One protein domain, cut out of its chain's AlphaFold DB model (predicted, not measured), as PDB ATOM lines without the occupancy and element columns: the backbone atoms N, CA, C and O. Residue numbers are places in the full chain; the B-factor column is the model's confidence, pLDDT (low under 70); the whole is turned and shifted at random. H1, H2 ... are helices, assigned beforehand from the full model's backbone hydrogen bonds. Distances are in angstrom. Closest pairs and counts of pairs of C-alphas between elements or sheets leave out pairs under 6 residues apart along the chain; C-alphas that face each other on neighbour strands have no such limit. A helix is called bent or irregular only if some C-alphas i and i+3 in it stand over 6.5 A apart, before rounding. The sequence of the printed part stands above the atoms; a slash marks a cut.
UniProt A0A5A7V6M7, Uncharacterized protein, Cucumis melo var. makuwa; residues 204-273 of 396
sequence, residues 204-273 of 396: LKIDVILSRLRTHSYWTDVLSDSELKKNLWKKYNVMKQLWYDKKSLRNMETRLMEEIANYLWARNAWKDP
ATOM      1  N   LEU A 204    -104.862 -75.622 101.478       83.69
ATOM      2  CA  LEU A 204    -104.697 -76.277 100.182       83.69
ATOM      3  C   LEU A 204    -103.294 -75.966  99.656       83.69
ATOM      4  O   LEU A 204    -102.849 -74.815  99.716       83.69
ATOM      5  N   LYS A 205    -102.606 -76.993  99.151       90.56
ATOM      6  CA  LYS A 205    -101.324 -76.810  98.467       90.56
ATOM      7  C   LYS A 205    -101.524 -75.823  97.316       90.56
ATOM      8  O   LYS A 205    -102.550 -75.868  96.634       90.56
ATOM      9  N   ILE A 206    -100.551 -74.938  97.101       85.94
ATOM     10  CA  ILE A 206    -100.656 -73.871  96.097       85.94
ATOM     11  C   ILE A 206    -100.933 -74.427  94.695       85.94
ATOM     12  O   ILE A 206    -101.754 -73.869  93.974       85.94
ATOM     13  N   ASP A 207    -100.362 -75.581  94.356       87.62
ATOM     14  CA  ASP A 207    -100.557 -76.225  93.054       87.62
ATOM     15  C   ASP A 207    -102.009 -76.650  92.819       87.62
ATOM     16  O   ASP A 207    -102.517 -76.510  91.709       87.62
ATOM     17  N   VAL A 208    -102.707 -77.088  93.873       91.88
ATOM     18  CA  VAL A 208    -104.136 -77.439  93.819       91.88
ATOM     19  C   VAL A 208    -104.985 -76.184  93.624       91.88
ATOM     20  O   VAL A 208    -105.940 -76.186  92.854       91.88
ATOM     21  N   ILE A 209    -104.623 -75.079  94.283       91.38
ATOM     22  CA  ILE A 209    -105.304 -73.794  94.074       91.38
ATOM     23  C   ILE A 209    -105.116 -73.344  92.623       91.38
ATOM     24  O   ILE A 209    -106.082 -72.968  91.963       91.38
ATOM     25  N   LEU A 210    -103.886 -73.403  92.108       89.19
ATOM     26  CA  LEU A 210    -103.568 -72.979  90.748       89.19
ATOM     27  C   LEU A 210    -104.214 -73.875  89.686       89.19
ATOM     28  O   LEU A 210    -104.651 -73.345  88.666       89.19
ATOM     29  N   SER A 211    -104.294 -75.193  89.891       92.31
ATOM     30  CA  SER A 211    -104.955 -76.104  88.948       92.31
ATOM     31  C   SER A 211    -106.461 -75.856  88.887       92.31
ATOM     32  O   SER A 211    -107.005 -75.731  87.793       92.31
ATOM     33  N   ARG A 212    -107.123 -75.660  90.034       94.12
ATOM     34  CA  ARG A 212    -108.555 -75.314  90.081       94.12
ATOM     35  C   ARG A 212    -108.836 -73.930  89.511       94.12
ATOM     36  O   ARG A 212    -109.783 -73.756  88.762       94.12
ATOM     37  N   LEU A 213    -107.991 -72.935  89.782       93.81
ATOM     38  CA  LEU A 213    -108.145 -71.614  89.164       93.81
ATOM     39  C   LEU A 213    -108.101 -71.672  87.630       93.81
ATOM     40  O   LEU A 213    -108.740 -70.844  86.985       93.81
ATOM     41  N   ARG A 214    -107.400 -72.651  87.038       90.69
ATOM     42  CA  ARG A 214    -107.385 -72.851  85.581       90.69
ATOM     43  C   ARG A 214    -108.708 -73.402  85.046       90.69
ATOM     44  O   ARG A 214    -109.010 -73.151  83.887       90.69
ATOM     45  N   THR A 215    -109.507 -74.136  85.809       94.44
ATOM     46  CA  THR A 215    -110.748 -74.709  85.254       94.44
ATOM     47  C   THR A 215    -111.854 -73.668  85.072       94.44
ATOM     48  O   THR A 215    -112.818 -73.928  84.364       94.44
ATOM     49  N   HIS A 216    -111.708 -72.480  85.667       95.62
ATOM     50  CA  HIS A 216    -112.751 -71.454  85.727       95.62
ATOM     51  C   HIS A 216    -112.549 -70.339  84.695       95.62
ATOM     52  O   HIS A 216    -111.526 -69.646  84.704       95.62
ATOM     53  N   SER A 217    -113.551 -70.124  83.841       92.25
ATOM     54  CA  SER A 217    -113.543 -69.091  82.790       92.25
ATOM     55  C   SER A 217    -113.956 -67.712  83.309       92.25
ATOM     56  O   SER A 217    -113.457 -66.684  82.820       92.25
ATOM     57  N   TYR A 218    -114.816 -67.670  84.330       94.75
ATOM     58  CA  TYR A 218    -115.298 -66.444  84.962       94.75
ATOM     59  C   TYR A 218    -114.977 -66.416  86.460       94.75
ATOM     60  O   TYR A 218    -114.850 -67.442  87.124       94.75
ATOM     61  N   TRP A 219    -114.841 -65.207  87.015       94.12
ATOM     62  CA  TRP A 219    -114.544 -65.036  88.441       94.12
ATOM     63  C   TRP A 219    -115.696 -65.526  89.327       94.12
ATOM     64  O   TRP A 219    -115.469 -66.028  90.422       94.12
ATOM     65  N   THR A 220    -116.933 -65.419  88.843       95.69
ATOM     66  CA  THR A 220    -118.131 -65.954  89.502       95.69
ATOM     67  C   THR A 220    -118.036 -67.460  89.745       95.69
ATOM     68  O   THR A 220    -118.444 -67.927  90.805       95.69
ATOM     69  N   ASP A 221    -117.421 -68.204  88.826       96.19
ATOM     70  CA  ASP A 221    -117.250 -69.657  88.936       96.19
ATOM     71  C   ASP A 221    -116.244 -69.994  90.047       96.19
ATOM     72  O   ASP A 221    -116.467 -70.892  90.858       96.19
ATOM     73  N   VAL A 222    -115.190 -69.177  90.173       95.25
ATOM     74  CA  VAL A 222    -114.201 -69.274  91.260       95.25
ATOM     75  C   VAL A 222    -114.845 -69.045  92.631       95.25
ATOM     76  O   VAL A 222    -114.472 -69.701  93.602       95.25
ATOM     77  N   LEU A 223    -115.818 -68.130  92.729       94.31
ATOM     78  CA  LEU A 223    -116.552 -67.871  93.976       94.31
ATOM     79  C   LEU A 223    -117.515 -69.008  94.348       94.31
ATOM     80  O   LEU A 223    -117.788 -69.218  95.536       94.31
ATOM     81  N   SER A 224    -118.009 -69.729  93.344       95.62
ATOM     82  CA  SER A 224    -118.897 -70.883  93.502       95.62
ATOM     83  C   SER A 224    -118.143 -72.179  93.817       95.62
ATOM     84  O   SER A 224    -118.734 -73.111  94.363       95.62
ATOM     85  N   ASP A 225    -116.835 -72.241  93.553       96.12
ATOM     86  CA  ASP A 225    -115.995 -73.399  93.864       96.12
ATOM     87  C   ASP A 225    -115.897 -73.627  95.385       96.12
ATOM     88  O   ASP A 225    -115.335 -72.827  96.137       96.12
ATOM     89  N   SER A 226    -116.447 -74.750  95.854       94.25
ATOM     90  CA  SER A 226    -116.587 -75.067  97.280       94.25
ATOM     91  C   SER A 226    -115.251 -75.249  98.019       94.25
ATOM     92  O   SER A 226    -115.179 -75.013  99.235       94.25
ATOM     93  N   GLU A 227    -114.181 -75.626  97.315       91.62
ATOM     94  CA  GLU A 227    -112.841 -75.786  97.883       91.62
ATOM     95  C   GLU A 227    -112.089 -74.457  97.933       91.62
ATOM     96  O   GLU A 227    -111.461 -74.126  98.949       91.62
ATOM     97  N   LEU A 228    -112.201 -73.657  96.869       92.50
ATOM     98  CA  LEU A 228    -111.592 -72.333  96.819       92.50
ATOM     99  C   LEU A 228    -112.301 -71.357  97.759       92.50
ATOM    100  O   LEU A 228    -111.624 -70.585  98.436       92.50
ATOM    101  N   LYS A 229    -113.632 -71.442  97.901       91.56
ATOM    102  CA  LYS A 229    -114.446 -70.564  98.763       91.56
ATOM    103  C   LYS A 229    -113.919 -70.499 100.194       91.56
ATOM    104  O   LYS A 229    -113.849 -69.423 100.779       91.56
ATOM    105  N   LYS A 230    -113.455 -71.621 100.753       86.19
ATOM    106  CA  LYS A 230    -112.890 -71.685 102.118       86.19
ATOM    107  C   LYS A 230    -111.583 -70.895 102.270       86.19
ATOM    108  O   LYS A 230    -111.307 -70.373 103.352       86.19
ATOM    109  N   ASN A 231    -110.786 -70.804 101.206       80.62
ATOM    110  CA  ASN A 231    -109.512 -70.079 101.184       80.62
ATOM    111  C   ASN A 231    -109.678 -68.620 100.725       80.62
ATOM    112  O   ASN A 231    -108.990 -67.734 101.243       80.62
ATOM    113  N   LEU A 232    -110.640 -68.362  99.832       83.62
ATOM    114  CA  LEU A 232    -111.004 -67.045  99.305       83.62
ATOM    115  C   LEU A 232    -111.272 -66.035 100.420       83.62
ATOM    116  O   LEU A 232    -110.718 -64.941 100.383       83.62
ATOM    117  N   TRP A 233    -112.020 -66.405 101.464       77.50
ATOM    118  CA  TRP A 233    -112.346 -65.475 102.556       77.50
ATOM    119  C   TRP A 233    -111.122 -64.927 103.300       77.50
ATOM    120  O   TRP A 233    -111.167 -63.821 103.830       77.50
ATOM    121  N   LYS A 234    -110.008 -65.668 103.334       83.88
ATOM    122  CA  LYS A 234    -108.783 -65.236 104.027       83.88
ATOM    123  C   LYS A 234    -107.840 -64.433 103.133       83.88
ATOM    124  O   LYS A 234    -107.052 -63.646 103.647       83.88
ATOM    125  N   LYS A 235    -107.870 -64.671 101.817       87.38
ATOM    126  CA  LYS A 235    -106.902 -64.129 100.847       87.38
ATOM    127  C   LYS A 235    -107.572 -63.691  99.531       87.38
ATOM    128  O   LYS A 235    -107.004 -63.887  98.460       87.38
ATOM    129  N   TYR A 236    -108.757 -63.079  99.598       89.56
ATOM    130  CA  TYR A 236    -109.584 -62.744  98.425       89.56
ATOM    131  C   TYR A 236    -108.809 -61.989  97.339       89.56
ATOM    132  O   TYR A 236    -108.758 -62.434  96.196       89.56
ATOM    133  N   ASN A 237    -108.136 -60.896  97.711       86.00
ATOM    134  CA  ASN A 237    -107.389 -60.062  96.761       86.00
ATOM    135  C   ASN A 237    -106.250 -60.826  96.076       86.00
ATOM    136  O   ASN A 237    -106.018 -60.649  94.887       86.00
ATOM    137  N   VAL A 238    -105.566 -61.701  96.818       85.31
ATOM    138  CA  VAL A 238    -104.469 -62.521  96.287       85.31
ATOM    139  C   VAL A 238    -105.007 -63.534  95.284       85.31
ATOM    140  O   VAL A 238    -104.471 -63.662  94.192       85.31
ATOM    141  N   MET A 239    -106.089 -64.232  95.632       88.38
ATOM    142  CA  MET A 239    -106.708 -65.209  94.739       88.38
ATOM    143  C   MET A 239    -107.291 -64.569  93.481       88.38
ATOM    144  O   MET A 239    -107.143 -65.122  92.395       88.38
ATOM    145  N   LYS A 240    -107.914 -63.398  93.624       90.94
ATOM    146  CA  LYS A 240    -108.439 -62.624  92.499       90.94
ATOM    147  C   LYS A 240    -107.323 -62.223  91.543       90.94
ATOM    148  O   LYS A 240    -107.461 -62.429  90.343       90.94
ATOM    149  N   GLN A 241    -106.202 -61.735  92.073       85.00
ATOM    150  CA  GLN A 241    -105.034 -61.403  91.260       85.00
ATOM    151  C   GLN A 241    -104.459 -62.638  90.557       85.00
ATOM    152  O   GLN A 241    -104.302 -62.613  89.344       85.00
ATOM    153  N   LEU A 242    -104.238 -63.742  91.283       86.19
ATOM    154  CA  LEU A 242    -103.723 -64.989  90.702       86.19
ATOM    155  C   LEU A 242    -104.607 -65.520  89.569       86.19
ATOM    156  O   LEU A 242    -104.097 -66.032  88.574       86.19
ATOM    157  N   TRP A 243    -105.929 -65.408  89.711       93.06
ATOM    158  CA  TRP A 243    -106.856 -65.800  88.656       93.06
ATOM    159  C   TRP A 243    -106.765 -64.879  87.437       93.06
ATOM    160  O   TRP A 243    -106.699 -65.385  86.321       93.06
ATOM    161  N   TYR A 244    -106.706 -63.555  87.626       86.31
ATOM    162  CA  TYR A 244    -106.499 -62.626  86.510       86.31
ATOM    163  C   TYR A 244    -105.177 -62.874  85.795       86.31
ATOM    164  O   TYR A 244    -105.167 -62.917  84.569       86.31
ATOM    165  N   ASP A 245    -104.096 -63.107  86.538       81.94
ATOM    166  CA  ASP A 245    -102.783 -63.406  85.970       81.94
ATOM    167  C   ASP A 245    -102.843 -64.700  85.137       81.94
ATOM    168  O   ASP A 245    -102.374 -64.747  84.003       81.94
ATOM    169  N   LYS A 246    -103.500 -65.752  85.647       83.75
ATOM    170  CA  LYS A 246    -103.671 -67.018  84.912       83.75
ATOM    171  C   LYS A 246    -104.589 -66.901  83.702       83.75
ATOM    172  O   LYS A 246    -104.311 -67.514  82.673       83.75
ATOM    173  N   LYS A 247    -105.675 -66.140  83.813       84.69
ATOM    174  CA  LYS A 247    -106.577 -65.867  82.694       84.69
ATOM    175  C   LYS A 247    -105.872 -65.052  81.615       84.69
ATOM    176  O   LYS A 247    -106.026 -65.359  80.439       84.69
ATOM    177  N   SER A 248    -105.074 -64.065  82.019       76.88
ATOM    178  CA  SER A 248    -104.238 -63.283  81.114       76.88
ATOM    179  C   SER A 248    -103.267 -64.186  80.353       76.88
ATOM    180  O   SER A 248    -103.298 -64.188  79.129       76.88
ATOM    181  N   LEU A 249    -102.527 -65.052  81.054       73.12
ATOM    182  CA  LEU A 249    -101.617 -66.023  80.434       73.12
ATOM    183  C   LEU A 249    -102.301 -66.908  79.384       73.12
ATOM    184  O   LEU A 249    -101.770 -67.088  78.293       73.12
ATOM    185  N   ARG A 250    -103.499 -67.426  79.683       75.75
ATOM    186  CA  ARG A 250    -104.270 -68.217  78.712       75.75
ATOM    187  C   ARG A 250    -104.636 -67.395  77.483       75.75
ATOM    188  O   ARG A 250    -104.491 -67.871  76.367       75.75
ATOM    189  N   ASN A 251    -105.122 -66.175  77.697       70.75
ATOM    190  CA  ASN A 251    -105.494 -65.287  76.603       70.75
ATOM    191  C   ASN A 251    -104.271 -64.897  75.755       70.75
ATOM    192  O   ASN A 251    -104.406 -64.737  74.550       70.75
ATOM    193  N   MET A 252    -103.087 -64.781  76.361       65.44
ATOM    194  CA  MET A 252    -101.838 -64.443  75.672       65.44
ATOM    195  C   MET A 252    -101.296 -65.551  74.771       65.44
ATOM    196  O   MET A 252    -100.575 -65.253  73.820       65.44
ATOM    197  N   GLU A 253    -101.558 -66.819  75.089       64.38
ATOM    198  CA  GLU A 253    -101.082 -67.945  74.280       64.38
ATOM    199  C   GLU A 253    -101.919 -68.138  73.017       64.38
ATOM    200  O   GLU A 253    -101.363 -68.458  71.973       64.38
ATOM    201  N   THR A 254    -103.230 -67.905  73.092       60.03
ATOM    202  CA  THR A 254    -104.134 -68.187  71.972       60.03
ATOM    203  C   THR A 254    -104.480 -66.958  71.139       60.03
ATOM    204  O   THR A 254    -104.576 -67.061  69.924       60.03
ATOM    205  N   ARG A 255    -104.638 -65.773  71.744       64.44
ATOM    206  CA  ARG A 255    -105.405 -64.715  71.076       64.44
ATOM    207  C   ARG A 255    -104.628 -63.773  70.187       64.44
ATOM    208  O   ARG A 255    -105.208 -63.346  69.215       64.44
ATOM    209  N   LEU A 256    -103.370 -63.422  70.442       62.91
ATOM    210  CA  LEU A 256    -102.779 -62.307  69.684       62.91
ATOM    211  C   LEU A 256    -102.565 -62.635  68.200       62.91
ATOM    212  O   LEU A 256    -102.929 -61.838  67.344       62.91
ATOM    213  N   MET A 257    -101.982 -63.796  67.886       62.44
ATOM    214  CA  MET A 257    -101.772 -64.185  66.485       62.44
ATOM    215  C   MET A 257    -103.103 -64.448  65.788       62.44
ATOM    216  O   MET A 257    -103.266 -64.049  64.642       62.44
ATOM    217  N   GLU A 258    -104.069 -65.041  66.495       71.94
ATOM    218  CA  GLU A 258    -105.439 -65.190  66.005       71.94
ATOM    219  C   GLU A 258    -106.137 -63.837  65.829       71.94
ATOM    220  O   GLU A 258    -106.848 -63.660  64.859       71.94
ATOM    221  N   GLU A 259    -105.942 -62.856  66.707       69.06
ATOM    222  CA  GLU A 259    -106.551 -61.523  66.648       69.06
ATOM    223  C   GLU A 259    -105.927 -60.683  65.533       69.06
ATOM    224  O   GLU A 259    -106.663 -60.036  64.794       69.06
ATOM    225  N   ILE A 260    -104.602 -60.740  65.354       64.88
ATOM    226  CA  ILE A 260    -103.905 -60.117  64.221       64.88
ATOM    227  C   ILE A 260    -104.356 -60.778  62.920       64.88
ATOM    228  O   ILE A 260    -104.741 -60.072  61.990       64.88
ATOM    229  N   ALA A 261    -104.374 -62.111  62.862       68.38
ATOM    230  CA  ALA A 261    -104.899 -62.847  61.721       68.38
ATOM    231  C   ALA A 261    -106.349 -62.433  61.442       68.38
ATOM    232  O   ALA A 261    -106.634 -61.899  60.379       68.38
ATOM    233  N   ASN A 262    -107.255 -62.573  62.406       73.88
ATOM    234  CA  ASN A 262    -108.665 -62.214  62.273       73.88
ATOM    235  C   ASN A 262    -108.848 -60.758  61.835       73.88
ATOM    236  O   ASN A 262    -109.700 -60.482  60.997       73.88
ATOM    237  N   TYR A 263    -108.041 -59.830  62.350       66.75
ATOM    238  CA  TYR A 263    -108.050 -58.432  61.935       66.75
ATOM    239  C   TYR A 263    -107.631 -58.261  60.466       66.75
ATOM    240  O   TYR A 263    -108.330 -57.586  59.706       66.75
ATOM    241  N   LEU A 264    -106.525 -58.890  60.051       66.06
ATOM    242  CA  LEU A 264    -106.039 -58.860  58.669       66.06
ATOM    243  C   LEU A 264    -107.043 -59.521  57.712       66.06
ATOM    244  O   LEU A 264    -107.342 -58.966  56.652       66.06
ATOM    245  N   TRP A 265    -107.616 -60.662  58.105       76.31
ATOM    246  CA  TRP A 265    -108.643 -61.389  57.358       76.31
ATOM    247  C   TRP A 265    -109.934 -60.579  57.220       76.31
ATOM    248  O   TRP A 265    -110.424 -60.423  56.104       76.31
ATOM    249  N   ALA A 266    -110.455 -60.012  58.314       77.00
ATOM    250  CA  ALA A 266    -111.703 -59.245  58.319       77.00
ATOM    251  C   ALA A 266    -111.642 -57.988  57.440       77.00
ATOM    252  O   ALA A 266    -112.666 -57.543  56.926       77.00
ATOM    253  N   ARG A 267    -110.449 -57.413  57.255       73.38
ATOM    254  CA  ARG A 267    -110.243 -56.235  56.403       73.38
ATOM    255  C   ARG A 267    -109.826 -56.568  54.974       73.38
ATOM    256  O   ARG A 267    -109.599 -55.642  54.207       73.38
ATOM    257  N   ASN A 268    -109.696 -57.853  54.621       78.81
ATOM    258  CA  ASN A 268    -109.034 -58.297  53.388       78.81
ATOM    259  C   ASN A 268    -107.642 -57.659  53.191       78.81
ATOM    260  O   ASN A 268    -107.157 -57.575  52.069       78.81
ATOM    261  N   ALA A 269    -106.977 -57.237  54.273       64.56
ATOM    262  CA  ALA A 269    -105.711 -56.505  54.204       64.56
ATOM    263  C   ALA A 269    -104.555 -57.370  53.668       64.56
ATOM    264  O   ALA A 269    -103.524 -56.846  53.275       64.56
ATOM    265  N   TRP A 270    -104.739 -58.692  53.642       66.56
ATOM    266  CA  TRP A 270    -103.819 -59.659  53.042       66.56
ATOM    267  C   TRP A 270    -103.966 -59.791  51.515       66.56
ATOM    268  O   TRP A 270    -103.096 -60.383  50.884       66.56
ATOM    269  N   LYS A 271    -105.076 -59.311  50.928       69.94
ATOM    270  CA  LYS A 271    -105.346 -59.402  49.480       69.94
ATOM    271  C   LYS A 271    -104.763 -58.244  48.694       69.94
ATOM    272  O   LYS A 271    -104.514 -58.390  47.502       69.94
ATOM    273  N   ASP A 272    -104.605 -57.103  49.341       61.88
ATOM    274  CA  ASP A 272    -103.996 -55.957  48.706       61.88
ATOM    275  C   ASP A 272    -102.473 -56.165  48.664       61.88
ATOM    276  O   ASP A 272    -101.856 -56.316  49.725       61.88
ATOM    277  N   PRO A 273    -101.822 -56.115  47.487       59.16
ATOM    278  CA  PRO A 273    -100.369 -56.011  47.368       59.16
ATOM    279  C   PRO A 273     -99.921 -54.587  47.750       59.16
ATOM    280  O   PRO A 273     -99.165 -53.940  47.034       59.16
TER     281      PRO A 273
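Overview. This is residues 204 to 273 of the 396 residues of an uncharacterized protein of Cucumis melo var. makuwa (UniProt A0A5A7V6M7). A long helical arm with a small head at one end: H1, H2 and H3a, the first arm of the bent helix H3, gather beside the beginning of H3b, its second and much longer arm. H3b makes the length of the whole, and its residues 251 to 260 and 262 to 266 stick out with a kink of 48 degrees near residue 255. There are 70 residues printed, with three named helices in the order H1, H2, H3 and no named strand; the class is all helix. The whole is extended, with a radius of gyration of the C-alphas of 17.5 A and spans of 58 by 20 by 18 A.

Arrangement. H1, residues 206 to 215, and H2, residues 219 to 224, are close but not clearly touching; their closest C-alphas, those of Leu 213 and Val 222, are 6.8 A apart. They run opposite ways at a steep tilt of 69 degrees, only just short of about perpendicular. H3, residues 226 to 266, was assigned as one helix by its hydrogen bonds but is bent: C-alphas 234 and 237 are 9.0 A apart. Its arms, H3a, residues 226 to 234, and H3b, residues 237 to 266, stand at a steep tilt of 65 degrees. H3b is itself irregular, with C-alphas 253 and 256 7.5 A apart. H2 and H3a touch only at the corner by their link, closest at the C-alphas of Leu 223 and Lys 229, 5.9 A, and are only just about perpendicular at 71 degrees. H3b touches H1 with residues 242 to 247 alone; the closest C-alphas of the two, those of Leu 213 and Trp 243, are 6.0 A apart. These two run the same way at a steep tilt of 40 degrees. In H2 every O i to N i+4 pair is within hydrogen-bond range, against 5 of 6 in H1, 22 of 26 in H3b and 1 of 5 in H3a, where 2 of 6 O i to N i+3 pairs are within range.

Along the chain. H1 begins at C-alpha 206, (-100.656, -73.871, 96.097), and is 14.8 A long from first to last C-alpha. H2 is 8.9 A long, and H3a 14.3 A. H3b runs 38.7 A from C-alpha 237, (-107.389, -60.062, 96.761), to C-alpha 266, (-111.703, -59.245, 58.319).

Size, cuts and confidence. The two C-alphas farthest apart, those of Lys 230 and Pro 273, are 58.3 A apart. The printed part has no cut, and the links H1 to H2 and H2 to H3 are tight. Mean pLDDT of the printed part is 81.9; residues 252 to 257, 259 to 261, 263 to 264 and 269 to 273 are under 70.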